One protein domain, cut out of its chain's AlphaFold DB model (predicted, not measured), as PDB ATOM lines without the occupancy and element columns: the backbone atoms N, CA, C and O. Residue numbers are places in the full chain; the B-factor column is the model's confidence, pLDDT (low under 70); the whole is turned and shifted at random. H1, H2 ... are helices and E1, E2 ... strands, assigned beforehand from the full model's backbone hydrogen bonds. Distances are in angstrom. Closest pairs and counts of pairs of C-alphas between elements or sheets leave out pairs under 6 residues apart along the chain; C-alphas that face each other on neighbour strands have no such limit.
ATOM      1  N   LYS A 152     122.776 212.221 179.535       52.84
ATOM      2  CA  LYS A 152     123.801 211.851 180.526       52.84
ATOM      3  C   LYS A 152     124.269 210.399 180.402       52.84
ATOM      4  O   LYS A 152     125.431 210.118 180.663       52.84
ATOM      5  N   ALA A 153     123.398 209.487 179.984       48.94
ATOM      6  CA  ALA A 153     123.725 208.082 179.770       48.94
ATOM      7  C   ALA A 153     124.738 207.889 178.633       48.94
ATOM      8  O   ALA A 153     125.594 207.022 178.733       48.94
ATOM      9  N   PHE A 154     124.720 208.736 177.599       51.44
ATOM     10  CA  PHE A 154     125.709 208.683 176.515       51.44
ATOM     11  C   PHE A 154     127.075 209.272 176.905       51.44
ATOM     12  O   PHE A 154     128.010 209.216 176.108       51.44
ATOM     13  N   MET A 155     127.226 209.829 178.113       55.44
ATOM     14  CA  MET A 155     128.547 210.176 178.652       55.44
ATOM     15  C   MET A 155     129.294 208.931 179.146       55.44
ATOM     16  O   MET A 155     130.525 208.907 179.120       55.44
ATOM     17  N   ASP A 156     128.575 207.872 179.528       53.69
ATOM     18  CA  ASP A 156     129.165 206.575 179.855       53.69
ATOM     19  C   ASP A 156     129.659 205.896 178.568       53.69
ATOM     20  O   ASP A 156     128.948 205.824 177.562       53.69
ATOM     21  N   GLU A 157     130.909 205.435 178.563       55.50
ATOM     22  CA  GLU A 157     131.480 204.701 177.427       55.50
ATOM     23  C   GLU A 157     130.704 203.412 177.152       55.50
ATOM     24  O   GLU A 157     130.468 203.084 175.994       55.50
ATOM     25  N   ASN A 158     130.204 202.738 178.188       50.53
ATOM     26  CA  ASN A 158     129.542 201.439 178.052       50.53
ATOM     27  C   ASN A 158     128.122 201.520 177.475       50.53
ATOM     28  O   ASN A 158     127.575 200.503 177.068       50.53
ATOM     29  N   LEU A 159     127.515 202.711 177.460       50.84
ATOM     30  CA  LEU A 159     126.169 202.950 176.921       50.84
ATOM     31  C   LEU A 159     126.198 203.611 175.535       50.84
ATOM     32  O   LEU A 159     125.182 203.632 174.840       50.84
ATOM     33  N   ARG A 160     127.361 204.131 175.112       52.97
ATOM     34  CA  ARG A 160     127.615 204.583 173.731       52.97
ATOM     35  C   ARG A 160     127.754 203.420 172.761       52.97
ATOM     36  O   ARG A 160     127.489 203.593 171.572       52.97
ATOM     37  N   PHE A 161     128.162 202.262 173.269       50.53
ATOM     38  CA  PHE A 161     128.372 201.064 172.482       50.53
ATOM     39  C   PHE A 161     127.468 199.929 172.966       50.53
ATOM     40  O   PHE A 161     127.189 199.785 174.150       50.53
ATOM     41  N   THR A 162     126.985 199.116 172.042       53.03
ATOM     42  CA  THR A 162     126.347 197.837 172.329       53.03
ATOM     43  C   THR A 162     127.368 196.854 172.917       53.03
ATOM     44  O   THR A 162     128.579 197.056 172.818       53.03
ATOM     45  N   GLN A 163     126.907 195.734 173.486       46.12
ATOM     46  CA  GLN A 163     127.799 194.697 174.042       46.12
ATOM     47  C   GLN A 163     128.778 194.100 173.006       46.12
ATOM     48  O   GLN A 163     129.796 193.526 173.380       46.12
ATOM     49  N   ASN A 164     128.486 194.245 171.711       51.00
ATOM     50  CA  ASN A 164     129.337 193.860 170.582       51.00
ATOM     51  C   ASN A 164     130.244 194.997 170.058       51.00
ATOM     52  O   ASN A 164     130.923 194.803 169.053       51.00
ATOM     53  N   GLY A 165     130.290 196.159 170.719       48.34
ATOM     54  CA  GLY A 165     131.173 197.282 170.371       48.34
ATOM     55  C   GLY A 165     130.674 198.178 169.230       48.34
ATOM     56  O   GLY A 165     131.392 199.081 168.803       48.34
ATOM     57  N   GLU A 166     129.458 197.951 168.731       51.69
ATOM     58  CA  GLU A 166     128.805 198.818 167.745       51.69
ATOM     59  C   GLU A 166     128.159 200.013 168.440       51.69
ATOM     60  O   GLU A 166     127.939 199.997 169.640       51.69
ATOM     61  N   LEU A 167     127.856 201.084 167.715       52.16
ATOM     62  CA  LEU A 167     127.342 202.301 168.334       52.16
ATOM     63  C   LEU A 167     125.834 202.191 168.635       52.16
ATOM     64  O   LEU A 167     125.043 201.890 167.740       52.16
ATOM     65  N   PHE A 168     125.434 202.430 169.887       47.72
ATOM     66  CA  PHE A 168     124.039 202.388 170.338       47.72
ATOM     67  C   PHE A 168     123.367 203.765 170.155       47.72
ATOM     68  O   PHE A 168     123.983 204.784 170.482       47.72
ATOM     69  N   ILE A 188     112.253 218.136 157.104       81.25
ATOM     70  CA  ILE A 188     113.595 218.575 157.493       81.25
ATOM     71  C   ILE A 188     114.580 217.458 157.156       81.25
ATOM     72  O   ILE A 188     114.532 216.381 157.750       81.25
ATOM     73  N   LEU A 189     115.508 217.723 156.240       78.69
ATOM     74  CA  LEU A 189     116.616 216.825 155.928       78.69
ATOM     75  C   LEU A 189     117.844 217.226 156.743       78.69
ATOM     76  O   LEU A 189     118.396 218.304 156.546       78.69
ATOM     77  N   ILE A 190     118.303 216.343 157.622       84.19
ATOM     78  CA  ILE A 190     119.521 216.517 158.414       84.19
ATOM     79  C   ILE A 190     120.613 215.642 157.813       84.19
ATOM     80  O   ILE A 190     120.465 214.425 157.724       84.19
ATOM     81  N   GLN A 191     121.727 216.243 157.412       84.19
ATOM     82  CA  GLN A 191     122.864 215.520 156.838       84.19
ATOM     83  C   GLN A 191     124.019 215.525 157.829       84.19
ATOM     84  O   GLN A 191     124.444 216.604 158.236       84.19
ATOM     85  N   ASN A 192     124.517 214.345 158.210       86.94
ATOM     86  CA  ASN A 192     125.681 214.176 159.075       86.94
ATOM     87  C   ASN A 192     126.963 214.123 158.225       86.94
ATOM     88  O   ASN A 192     127.233 213.097 157.603       86.94
ATOM     89  N   PRO A 193     127.794 215.176 158.211       86.19
ATOM     90  CA  PRO A 193     129.057 215.179 157.483       86.19
ATOM     91  C   PRO A 193     130.214 214.611 158.318       86.19
ATOM     92  O   PRO A 193     131.327 214.462 157.815       86.19
ATOM     93  N   HIS A 194     129.988 214.310 159.601       85.25
ATOM     94  CA  HIS A 194     131.024 213.814 160.490       85.25
ATOM     95  C   HIS A 194     131.362 212.350 160.193       85.25
ATOM     96  O   HIS A 194     130.528 211.547 159.772       85.25
ATOM     97  N   LYS A 195     132.617 211.994 160.488       85.62
ATOM     98  CA  LYS A 195     133.119 210.612 160.414       85.62
ATOM     99  C   LYS A 195     132.609 209.723 161.555       85.62
ATOM    100  O   LYS A 195     132.820 208.519 161.519       85.62
ATOM    101  N   SER A 196     131.979 210.311 162.571       83.25
ATOM    102  CA  SER A 196     131.330 209.596 163.669       83.25
ATOM    103  C   SER A 196     129.814 209.767 163.596       83.25
ATOM    104  O   SER A 196     129.344 210.798 163.102       83.25
ATOM    105  N   PRO A 197     129.039 208.825 164.151       80.69
ATOM    106  CA  PRO A 197     127.614 209.036 164.334       80.69
ATOM    107  C   PRO A 197     127.319 210.206 165.271       80.69
ATOM    108  O   PRO A 197     128.152 210.594 166.105       80.69
ATOM    109  N   ILE A 198     126.113 210.741 165.123       83.19
ATOM    110  CA  ILE A 198     125.593 211.832 165.939       83.19
ATOM    111  C   ILE A 198     124.274 211.426 166.586       83.19
ATOM    112  O   ILE A 198     123.402 210.837 165.946       83.19
ATOM    113  N   TYR A 199     124.131 211.777 167.857       83.31
ATOM    114  CA  TYR A 199     122.847 211.853 168.539       83.31
ATOM    115  C   TYR A 199     122.338 213.287 168.434       83.31
ATOM    116  O   TYR A 199     123.137 214.217 168.478       83.31
ATOM    117  N   GLY A 200     121.039 213.507 168.303       82.06
ATOM    118  CA  GLY A 200     120.504 214.857 168.258       82.06
ATOM    119  C   GLY A 200     119.093 214.970 168.784       82.06
ATOM    120  O   GLY A 200     118.390 213.980 168.968       82.06
ATOM    121  N   LYS A 201     118.692 216.212 169.028       83.44
ATOM    122  CA  LYS A 201     117.335 216.595 169.386       83.44
ATOM    123  C   LYS A 201     116.871 217.758 168.520       83.44
ATOM    124  O   LYS A 201     117.629 218.692 168.244       83.44
ATOM    125  N   LEU A 202     115.627 217.669 168.072       83.44
ATOM    126  CA  LEU A 202     114.916 218.696 167.333       83.44
ATOM    127  C   LEU A 202     114.018 219.447 168.312       83.44
ATOM    128  O   LEU A 202     113.123 218.863 168.928       83.44
ATOM    129  N   ILE A 203     114.286 220.738 168.445       84.81
ATOM    130  CA  ILE A 203     113.560 221.652 169.318       84.81
ATOM    131  C   ILE A 203     112.711 222.562 168.445       84.81
ATOM    132  O   ILE A 203     113.194 223.063 167.428       84.81
ATOM    133  N   VAL A 204     111.472 222.802 168.859       82.50
ATOM    134  CA  VAL A 204     110.576 223.769 168.226       82.50
ATOM    135  C   VAL A 204     110.024 224.741 169.262       82.50
ATOM    136  O   VAL A 204     109.753 224.380 170.403       82.50
ATOM    137  N   GLN A 205     109.858 225.986 168.847       83.31
ATOM    138  CA  GLN A 205     109.104 227.023 169.530       83.31
ATOM    139  C   GLN A 205     107.943 227.413 168.608       83.31
ATOM    140  O   GLN A 205     108.155 227.947 167.514       83.31
ATOM    141  N   PHE A 206     106.717 227.098 169.022       78.75
ATOM    142  CA  PHE A 206     105.514 227.436 168.262       78.75
ATOM    143  C   PHE A 206     105.190 228.926 168.368       78.75
ATOM    144  O   PHE A 206     105.532 229.572 169.351       78.75
ATOM    145  N   ALA A 207     104.490 229.487 167.381       72.88
ATOM    146  CA  ALA A 207     104.088 230.897 167.428       72.88
ATOM    147  C   ALA A 207     103.192 231.212 168.644       72.88
ATOM    148  O   ALA A 207     103.272 232.295 169.214       72.88
ATOM    149  N   GLU A 208     102.379 230.239 169.057       66.50
ATOM    150  CA  GLU A 208     101.426 230.348 170.166       66.50
ATOM    151  C   GLU A 208     102.057 230.082 171.543       66.50
ATOM    152  O   GLU A 208     101.437 230.357 172.568       66.50
ATOM    153  N   SER A 209     103.297 229.575 171.591       72.19
ATOM    154  CA  SER A 209     103.997 229.241 172.834       72.19
ATOM    155  C   SER A 209     105.384 229.868 172.882       72.19
ATOM    156  O   SER A 209     106.240 229.645 172.030       72.19
ATOM    157  N   MET A 210     105.658 230.614 173.950       72.19
ATOM    158  CA  MET A 210     107.001 231.146 174.190       72.19
ATOM    159  C   MET A 210     107.985 230.081 174.691       72.19
ATOM    160  O   MET A 210     109.184 230.345 174.723       72.19
ATOM    161  N   GLN A 211     107.508 228.895 175.075       78.25
ATOM    162  CA  GLN A 211     108.347 227.832 175.622       78.25
ATOM    163  C   GLN A 211     108.808 226.879 174.508       78.25
ATOM    164  O   GLN A 211     107.962 226.270 173.850       78.25
ATOM    165  N   PRO A 212     110.129 226.722 174.288       80.19
ATOM    166  CA  PRO A 212     110.656 225.710 173.383       80.19
ATOM    167  C   PRO A 212     110.415 224.303 173.934       80.19
ATOM    168  O   PRO A 212     110.621 224.049 175.124       80.19
ATOM    169  N   ILE A 213     110.058 223.376 173.053       72.38
ATOM    170  CA  ILE A 213     109.825 221.970 173.383       72.38
ATOM    171  C   ILE A 213     110.692 221.061 172.512       72.38
ATOM    172  O   ILE A 213     110.995 221.379 171.359       72.38
ATOM    173  N   VAL A 214     111.098 219.914 173.060       73.56
ATOM    174  CA  VAL A 214     111.759 218.864 172.275       73.56
ATOM    175  C   VAL A 214     110.678 218.008 171.633       73.56
ATOM    176  O   VAL A 214     109.953 217.314 172.337       73.56
ATOM    177  N   ILE A 215     110.603 218.009 170.304       69.00
ATOM    178  CA  ILE A 215     109.617 217.187 169.579       69.00
ATOM    179  C   ILE A 215     110.196 215.879 169.053       69.00
ATOM    180  O   ILE A 215     109.452 214.989 168.644       69.00
ATOM    181  N   ARG A 216     111.529 215.753 168.999       73.12
ATOM    182  CA  ARG A 216     112.174 214.529 168.520       73.12
ATOM    183  C   ARG A 216     113.602 214.402 169.025       73.12
ATOM    184  O   ARG A 216     114.371 215.348 168.912       73.12
ATOM    185  N   ASN A 217     113.971 213.206 169.471       77.12
ATOM    186  CA  ASN A 217     115.364 212.771 169.553       77.12
ATOM    187  C   ASN A 217     115.670 211.864 168.358       77.12
ATOM    188  O   ASN A 217     114.781 211.174 167.858       77.12
ATOM    189  N   PHE A 218     116.903 211.878 167.871       72.38
ATOM    190  CA  PHE A 218     117.292 211.111 166.697       72.38
ATOM    191  C   PHE A 218     118.759 210.688 166.735       72.38
ATOM    192  O   PHE A 218     119.582 211.245 167.461       72.38
ATOM    193  N   TYR A 219     119.079 209.707 165.900       79.12
ATOM    194  CA  TYR A 219     120.423 209.191 165.694       79.12
ATOM    195  C   TYR A 219     120.712 209.118 164.193       79.12
ATOM    196  O   TYR A 219     119.864 208.662 163.421       79.12
ATOM    197  N   ILE A 220     121.891 209.580 163.777       75.31
ATOM    198  CA  ILE A 220     122.336 209.552 162.379       75.31
ATOM    199  C   ILE A 220     123.727 208.925 162.333       75.31
ATOM    200  O   ILE A 220     124.660 209.411 162.977       75.31
ATOM    201  N   THR A 221     123.878 207.855 161.552       77.94
ATOM    202  CA  THR A 221     125.176 207.208 161.319       77.94
ATOM    203  C   THR A 221     126.178 208.156 160.651       77.94
ATOM    204  O   THR A 221     125.826 209.233 160.166       77.94
ATOM    205  N   ALA A 222     127.461 207.791 160.663       81.44
ATOM    206  CA  ALA A 222     128.501 208.586 160.014       81.44
ATOM    207  C   ALA A 222     128.207 208.767 158.515       81.44
ATOM    208  O   ALA A 222     127.828 207.810 157.841       81.44
ATOM    209  N   SER A 223     128.404 209.983 157.999       80.38
ATOM    210  CA  SER A 223     128.252 210.299 156.568       80.38
ATOM    211  C   SER A 223     126.880 209.961 155.956       80.38
ATOM    212  O   SER A 223     126.780 209.772 154.745       80.38
ATOM    213  N   SER A 224     125.821 209.886 156.767       78.75
ATOM    214  CA  SER A 224     124.455 209.602 156.312       78.75
ATOM    215  C   SER A 224     123.506 210.773 156.565       78.75
ATOM    216  O   SER A 224     123.871 211.792 157.152       78.75
ATOM    217  N   SER A 225     122.254 210.626 156.140       77.06
ATOM    218  CA  SER A 225     121.209 211.632 156.326       77.06
ATOM    219  C   SER A 225     119.949 211.049 156.952       77.06
ATOM    220  O   SER A 225     119.674 209.860 156.808       77.06
ATOM    221  N   LEU A 226     119.174 211.904 157.612       78.12
ATOM    222  CA  LEU A 226     117.859 211.610 158.167       78.12
ATOM    223  C   LEU A 226     116.862 212.640 157.650       78.12
ATOM    224  O   LEU A 226     117.100 213.836 157.784       78.12
ATOM    225  N   GLU A 227     115.738 212.179 157.118       75.88
ATOM    226  CA  GLU A 227     114.617 213.044 156.770       75.88
ATOM    227  C   GLU A 227     113.501 212.911 157.810       75.88
ATOM    228  O   GLU A 227     113.126 211.812 158.225       75.88
ATOM    229  N   ILE A 228     113.008 214.054 158.272       76.38
ATOM    230  CA  ILE A 228     111.926 214.191 159.242       76.38
ATOM    231  C   ILE A 228     110.739 214.769 158.478       76.38
ATOM    232  O   ILE A 228     110.800 215.920 158.068       76.38
ATOM    233  N   PHE A 229     109.691 213.974 158.284       70.56
ATOM    234  CA  PHE A 229     108.467 214.379 157.584       70.56
ATOM    235  C   PHE A 229     107.426 214.988 158.527       70.56
ATOM    236  O   PHE A 229     107.541 214.848 159.751       70.56
ATOM    237  N   ASP A 230     106.411 215.611 157.925       69.75
ATOM    238  CA  ASP A 230     105.216 216.162 158.573       69.75
ATOM    239  C   ASP A 230     105.557 217.128 159.714       69.75
ATOM    240  O   ASP A 230     104.999 217.077 160.813       69.75
ATOM    241  N   THR A 231     106.545 217.995 159.481       73.44
ATOM    242  CA  THR A 231     107.005 218.938 160.501       73.44
ATOM    243  C   THR A 231     106.056 220.136 160.591       73.44
ATOM    244  O   THR A 231     105.864 220.814 159.576       73.44
ATOM    245  N   PRO A 232     105.494 220.448 161.776       72.94
ATOM    246  CA  PRO A 232     104.562 221.560 161.938       72.94
ATOM    247  C   PRO A 232     105.229 222.916 161.687       72.94
ATOM    248  O   PRO A 232     106.451 223.064 161.760       72.94
ATOM    249  N   SER A 233     104.430 223.953 161.458       77.62
ATOM    250  CA  SER A 233     104.952 225.318 161.400       77.62
ATOM    251  C   SER A 233     105.504 225.756 162.755       77.62
ATOM    252  O   SER A 233     104.881 225.524 163.792       77.62
ATOM    253  N   GLY A 234     106.638 226.445 162.762       81.81
ATOM    254  CA  GLY A 234     107.270 226.898 163.996       81.81
ATOM    255  C   GLY A 234     108.704 227.353 163.784       81.81
ATOM    256  O   GLY A 234     109.235 227.295 162.672       81.81
ATOM    257  N   LYS A 235     109.332 227.813 164.864       87.75
ATOM    258  CA  LYS A 235     110.752 228.164 164.897       87.75
ATOM    259  C   LYS A 235     111.543 226.995 165.468       87.75
ATOM    260  O   LYS A 235     111.338 226.606 166.610       87.75
ATOM    261  N   TYR A 236     112.462 226.458 164.689       88.25
ATOM    262  CA  TYR A 236     113.211 225.249 164.983       88.25
ATOM    263  C   TYR A 236     114.666 225.526 165.333       88.25
ATOM    264  O   TYR A 236     115.277 226.483 164.850       88.25
ATOM    265  N   GLN A 237     115.235 224.628 166.130       91.44
ATOM    266  CA  GLN A 237     116.668 224.494 166.339       91.44
ATOM    267  C   GLN A 237     117.036 223.019 166.465       91.44
ATOM    268  O   GLN A 237     116.338 222.239 167.113       91.44
ATOM    269  N   ILE A 238     118.162 222.641 165.871       90.69
ATOM    270  CA  ILE A 238     118.723 221.303 165.994       90.69
ATOM    271  C   ILE A 238     119.935 221.372 166.915       90.69
ATOM    272  O   ILE A 238     120.816 222.215 166.739       90.69
ATOM    273  N   GLN A 239     119.990 220.469 167.885       89.75
ATOM    274  CA  GLN A 239     121.148 220.283 168.753       89.75
ATOM    275  C   GLN A 239     121.659 218.860 168.558       89.75
ATOM    276  O   GLN A 239     120.866 217.921 168.573       89.75
ATOM    277  N   ILE A 240     122.963 218.687 168.359       89.56
ATOM    278  CA  ILE A 240     123.585 217.374 168.134       89.56
ATOM    279  C   ILE A 240     124.774 217.162 169.062       89.56
ATOM    280  O   ILE A 240     125.392 218.123 169.507       89.56
ATOM    281  N   LEU A 241     125.112 215.900 169.295       86.38
ATOM    282  CA  LEU A 241     126.256 215.406 170.041       86.38
ATOM    283  C   LEU A 241     126.981 214.361 169.185       86.38
ATOM    284  O   LEU A 241     126.408 213.326 168.840       86.38
ATOM    285  N   THR A 242     128.247 214.604 168.850       86.31
ATOM    286  CA  THR A 242     129.109 213.599 168.208       86.31
ATOM    287  C   THR A 242     129.510 212.531 169.216       86.31
ATOM    288  O   THR A 242     129.993 212.854 170.294       86.31
ATOM    289  N   LEU A 243     129.356 211.247 168.888       78.12
ATOM    290  CA  LEU A 243     129.517 210.180 169.889       78.12
ATOM    291  C   LEU A 243     130.948 209.625 170.001       78.12
ATOM    292  O   LEU A 243     131.346 209.164 171.068       78.12
ATOM    293  N   GLY A 244     131.746 209.709 168.929       73.00
ATOM    294  CA  GLY A 244     133.140 209.238 168.944       73.00
ATOM    295  C   GLY A 244     134.062 210.122 169.793       73.00
ATOM    296  O   GLY A 244     134.858 209.631 170.586       73.00
ATOM    297  N   LYS A 245     133.925 211.442 169.651       79.50
ATOM    298  CA  LYS A 245     134.498 212.444 170.554       79.50
ATOM    299  C   LYS A 245     133.350 213.360 170.971       79.50
ATOM    300  O   LYS A 245     132.910 214.124 170.112       79.50
ATOM    301  N   PRO A 246     132.835 213.252 172.211       80.19
ATOM    302  CA  PRO A 246     131.716 214.055 172.690       80.19
ATOM    303  C   PRO A 246     131.938 215.544 172.437       80.19
ATOM    304  O   PRO A 246     132.801 216.179 173.035       80.19
ATOM    305  N   THR A 247     131.193 216.100 171.491       84.44
ATOM    306  CA  THR A 247     131.194 217.526 171.161       84.44
ATOM    307  C   THR A 247     129.789 217.895 170.726       84.44
ATOM    308  O   THR A 247     129.195 217.203 169.896       84.44
ATOM    309  N   ALA A 248     129.232 218.941 171.333       87.88
ATOM    310  CA  ALA A 248     127.893 219.391 171.000       87.88
ATOM    311  C   ALA A 248     127.940 220.479 169.929       87.88
ATOM    312  O   ALA A 248     128.849 221.306 169.913       87.88
ATOM    313  N   TYR A 249     126.939 220.506 169.058       90.38
ATOM    314  CA  TYR A 249     126.752 221.570 168.079       90.38
ATOM    315  C   TYR A 249     125.295 222.008 168.067       90.38
ATOM    316  O   TYR A 249     124.387 221.208 168.303       90.38
ATOM    317  N   VAL A 250     125.085 223.286 167.775       90.50
ATOM    318  CA  VAL A 250     123.769 223.922 167.789       90.50
ATOM    319  C   VAL A 250     123.564 224.644 166.468       90.50
ATOM    320  O   VAL A 250     124.399 225.450 166.057       90.50
ATOM    321  N   SER A 251     122.458 224.350 165.792       91.19
ATOM    322  CA  SER A 251     122.099 225.035 164.557       91.19
ATOM    323  C   SER A 251     121.683 226.484 164.839       91.19
ATOM    324  O   SER A 251     121.110 226.782 165.895       91.19
ATOM    325  N   PRO A 252     121.854 227.401 163.873       88.50
ATOM    326  CA  PRO A 252     121.052 228.616 163.838       88.50
ATOM    327  C   PRO A 252     119.561 228.263 163.878       88.50
ATOM    328  O   PRO A 252     119.151 227.190 163.423       88.50
ATOM    329  N   THR A 253     118.741 229.159 164.423       89.81
ATOM    330  CA  THR A 253     117.291 228.958 164.399       89.81
ATOM    331  C   THR A 253     116.751 229.187 162.993       89.81
ATOM    332  O   THR A 253     117.117 230.177 162.360       89.81
ATOM    333  N   PHE A 254     115.850 228.327 162.535       89.25
ATOM    334  CA  PHE A 254     115.171 228.444 161.241       89.25
ATOM    335  C   PHE A 254     113.660 228.296 161.421       89.25
ATOM    336  O   PHE A 254     113.216 227.803 162.452       89.25
ATOM    337  N   SER A 255     112.863 228.733 160.450       86.81
ATOM    338  CA  SER A 255     111.402 228.703 160.562       86.81
ATOM    339  C   SER A 255     110.784 227.848 159.470       86.81
ATOM    340  O   SER A 255     111.231 227.891 158.327       86.81
ATOM    341  N   ILE A 256     109.731 227.122 159.825       82.44
ATOM    342  CA  ILE A 256     108.820 226.484 158.873       82.44
ATOM    343  C   ILE A 256     107.533 227.313 158.865       82.44
ATOM    344  O   ILE A 256     106.907 227.447 159.924       82.44
ATOM    345  N   PRO A 257     107.155 227.924 157.727       78.44
ATOM    346  CA  PRO A 257     105.942 228.722 157.645       78.44
ATOM    347  C   PRO A 257     104.681 227.852 157.707       78.44
ATOM    348  O   PRO A 257     104.708 226.655 157.426       78.44
ATOM    349  N   LEU A 258     103.564 228.477 158.082       73.00
ATOM    350  CA  LEU A 258     102.239 227.858 158.012       73.00
ATOM    351  C   LEU A 258     101.924 227.442 156.572       73.00
ATOM    352  O   LEU A 258     102.208 228.197 155.643       73.00
ATOM    353  N   TYR A 259     101.312 226.264 156.413       67.25
ATOM    354  CA  TYR A 259     100.917 225.701 155.115       67.25
ATOM    355  C   TYR A 259     102.079 225.483 154.137       67.25
ATOM    356  O   TYR A 259     101.878 225.470 152.923       67.25
ATOM    357  N   SER A 260     103.298 225.332 154.656       68.44
ATOM    358  CA  SER A 260     104.458 225.008 153.837       68.44
ATOM    359  C   SER A 260     104.498 223.521 153.490       68.44
ATOM    360  O   SER A 260     104.197 222.657 154.318       68.44
ATOM    361  N   GLU A 261     104.922 223.250 152.260       70.56
ATOM    362  CA  GLU A 261     105.333 221.925 151.783       70.56
ATOM    363  C   GLU A 261     106.849 221.882 151.531       70.56
ATOM    364  O   GLU A 261     107.389 220.930 150.971       70.56
ATOM    365  N   GLU A 262     107.565 222.952 151.895       75.50
ATOM    366  CA  GLU A 262     108.980 223.076 151.580       75.50
ATOM    367  C   GLU A 262     109.819 222.083 152.381       75.50
ATOM    368  O   GLU A 262     109.571 221.816 153.563       75.50
ATOM    369  N   ARG A 263     110.876 221.597 151.727       79.38
ATOM    370  CA  ARG A 263     111.934 220.827 152.367       79.38
ATOM    371  C   ARG A 263     113.040 221.755 152.852       79.38
ATOM    372  O   ARG A 263     113.764 222.341 152.045       79.38
ATOM    373  N   VAL A 264     113.262 221.793 154.161       83.69
ATOM    374  CA  VAL A 264     114.393 222.500 154.773       83.69
ATOM    375  C   VAL A 264     115.572 221.540 154.917       83.69
ATOM    376  O   VAL A 264     115.475 220.514 155.581       83.69
ATOM    377  N   THR A 265     116.714 221.864 154.312       83.31
ATOM    378  CA  THR A 265     117.938 221.051 154.443       83.31
ATOM    379  C   THR A 265     118.903 221.689 155.436       83.31
ATOM    380  O   THR A 265     119.240 222.863 155.314       83.31
ATOM    381  N   GLN A 266     119.357 220.908 156.414       85.75
ATOM    382  CA  GLN A 266     120.301 221.309 157.449       85.75
ATOM    383  C   GLN A 266     121.535 220.408 157.415       85.75
ATOM    384  O   GLN A 266     121.474 219.198 157.644       85.75
ATOM    385  N   PHE A 267     122.683 221.024 157.159       84.06
ATOM    386  CA  PHE A 267     123.975 220.357 157.214       84.06
ATOM    387  C   PHE A 267     124.508 220.457 158.638       84.06
ATOM    388  O   PHE A 267     124.803 221.554 159.110       84.06
ATOM    389  N   ALA A 268     124.677 219.319 159.307       81.06
ATOM    390  CA  ALA A 268     125.232 219.231 160.653       81.06
ATOM    391  C   ALA A 268     126.761 219.463 160.662       81.06
ATOM    392  O   ALA A 268     127.505 218.685 161.231       81.06
ATOM    393  N   ASN A 269     127.246 220.509 159.987       79.25
ATOM    394  CA  ASN A 269     128.628 221.006 160.022       79.25
ATOM    395  C   ASN A 269     128.611 222.450 160.534       79.25
ATOM    396  O   ASN A 269     128.984 223.389 159.828       79.25
ATOM    397  N   TRP A 270     128.067 222.658 161.729       83.00
ATOM    398  CA  TRP A 270     128.019 223.997 162.304       83.00
ATOM    399  C   TRP A 270     129.383 224.347 162.899       83.00
ATOM    400  O   TRP A 270     130.010 223.537 163.576       83.00
ATOM    401  N   ALA A 271     129.847 225.569 162.635       74.50
ATOM    402  CA  ALA A 271     131.207 225.994 162.967       74.50
ATOM    403  C   ALA A 271     131.491 226.051 164.480       74.50
ATOM    404  O   ALA A 271     132.648 226.000 164.894       74.50
ATOM    405  N   TYR A 272     130.447 226.168 165.306       80.19
ATOM    406  CA  TYR A 272     130.575 226.418 166.736       80.19
ATOM    407  C   TYR A 272     130.294 225.162 167.556       80.19
ATOM    408  O   TYR A 272     129.174 224.652 167.585       80.19
ATOM    409  N   ALA A 273     131.345 224.688 168.223       84.62
ATOM    410  CA  ALA A 273     131.294 223.583 169.164       84.62
ATOM    411  C   ALA A 273     130.980 224.084 170.581       84.62
ATOM    412  O   ALA A 273     131.532 225.087 171.035       84.62
ATOM    413  N   TYR A 274     130.148 223.331 171.291       83.81
ATOM    414  CA  TYR A 274     129.751 223.556 172.676       83.81
ATOM    415  C   TYR A 274     130.217 222.392 173.545       83.81
ATOM    416  O   TYR A 274     130.392 221.258 173.077       83.81
ATOM    417  N   GLN A 275     130.372 222.666 174.841       79.69
ATOM    418  CA  GLN A 275     130.520 221.601 175.823       79.69
ATOM    419  C   GLN A 275     129.219 220.793 175.878       79.69
ATOM    420  O   GLN A 275     128.145 221.393 175.950       79.69
ATOM    421  N   PRO A 276     129.267 219.450 175.861       80.38
ATOM    422  CA  PRO A 276     128.048 218.653 175.883       80.38
ATOM    423  C   PRO A 276     127.111 219.005 177.041       80.38
ATOM    424  O   PRO A 276     125.927 219.195 176.806       80.38
ATOM    425  N   SER A 277     127.655 219.223 178.242       76.19
ATOM    426  CA  SER A 277     126.894 219.569 179.450       76.19
ATOM    427  C   SER A 277     126.172 220.919 179.409       76.19
ATOM    428  O   SER A 277     125.296 221.159 180.235       76.19
ATOM    429  N   SER A 278     126.533 221.826 178.494       75.31
ATOM    430  CA  SER A 278     125.829 223.107 178.337       75.31
ATOM    431  C   SER A 278     124.627 223.013 177.395       75.31
ATOM    432  O   SER A 278     123.882 223.980 177.264       75.31
ATOM    433  N   VAL A 279     124.465 221.886 176.698       75.69
ATOM    434  CA  VAL A 279     123.435 221.679 175.666       75.69
ATOM    435  C   VAL A 279     122.557 220.462 175.987       75.69
ATOM    436  O   VAL A 279     121.360 220.473 175.696       75.69
TER     437      VAL A 279
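This is residues 152 to 168 and 188 to 279 of the 280 residues of an uncharacterized protein of Acinetobacter terrae (UniProt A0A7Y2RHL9). A twisted sheet of five strands and a small sheet of three strands lie partly face to face as a loose sandwich; E3 comes near E4 on one side and E7 near E8 on the other. Two tiny helices, H1 and H2, sit off one end, on neither sheet, and the last stretch, residues 268 to 279, leads from E8 past the edge strand E6. The printed part has 109 residues, with named elements in the order H1 H2 E1 E2 E3 E4 E5 E6 E7 E8; it is mostly strand, though under half of its residues are in named elements. The larger sheet is branched and its neighbours antiparallel, while the smaller one, in the order E4 E1 E8, is mixed. The whole is compact, with a radius of gyration of the C-alphas of 14.6 A, and elongated, spanning 45 by 26 by 26 A.

H1, residues 152 to 155, begins with C-alpha 152 at (123.801, 211.851, 180.526), and H2 is residues 157 to 160. After the cut, E1 is residues 188 to 191. E2, residues 198 to 205, is 22.7 A long, and E3, residues 213 to 220, is 20.8 A. E4 is residues 225 to 228. E5, residues 234 to 242, is the longest strand at 25.9 A. E6 is residues 247 to 250 and E7 residues 254 to 256. E8, residues 263 to 267, is 13.0 A long and ends with C-alpha 267 at (123.975, 220.357, 157.214).

H1 and H2 only just touch, only at the corner, with 3 pairs of C-alphas within 8 A; the closest are those of Phe 154 and Arg 160, 5.3 A apart. Both are too short for an O i to N i+4 pair; in each, the one O i to N i+3 pair is within hydrogen-bond range. E1, an inner strand, is antiparallel to E4, with N 190 and O 226 2.8 A apart, and parallel to E8, with N 189 and O 264 at 2.9 A. In the larger, strongly twisted sheet, E2 and E3 form a hairpin, with N 200 and O 218 at 2.8 A. On the other side of E2 is E5, with N 201 and O 239 at 2.8 A. E6, which forms a hairpin with E5, and E7 both lie on the side of E5 away from E2: N 240 and O 249 are 2.9 A apart, N 236 and O 254 2.7 A. Residues 248 to 249 of E6 pair antiparallel with residues 273 to 274.

The C-alphas farthest apart, those of Asn 164 and Glu 208, are 45.9 A apart. Residues 169 to 187 are not printed, and C-alphas 168 and 188 are 23.2 A apart across the cut. Of the links printed whole, none is long. Mean pLDDT of the printed part is 75.8; residues 152 to 168, 208, 215, 230 and 259 to 260 are under 70.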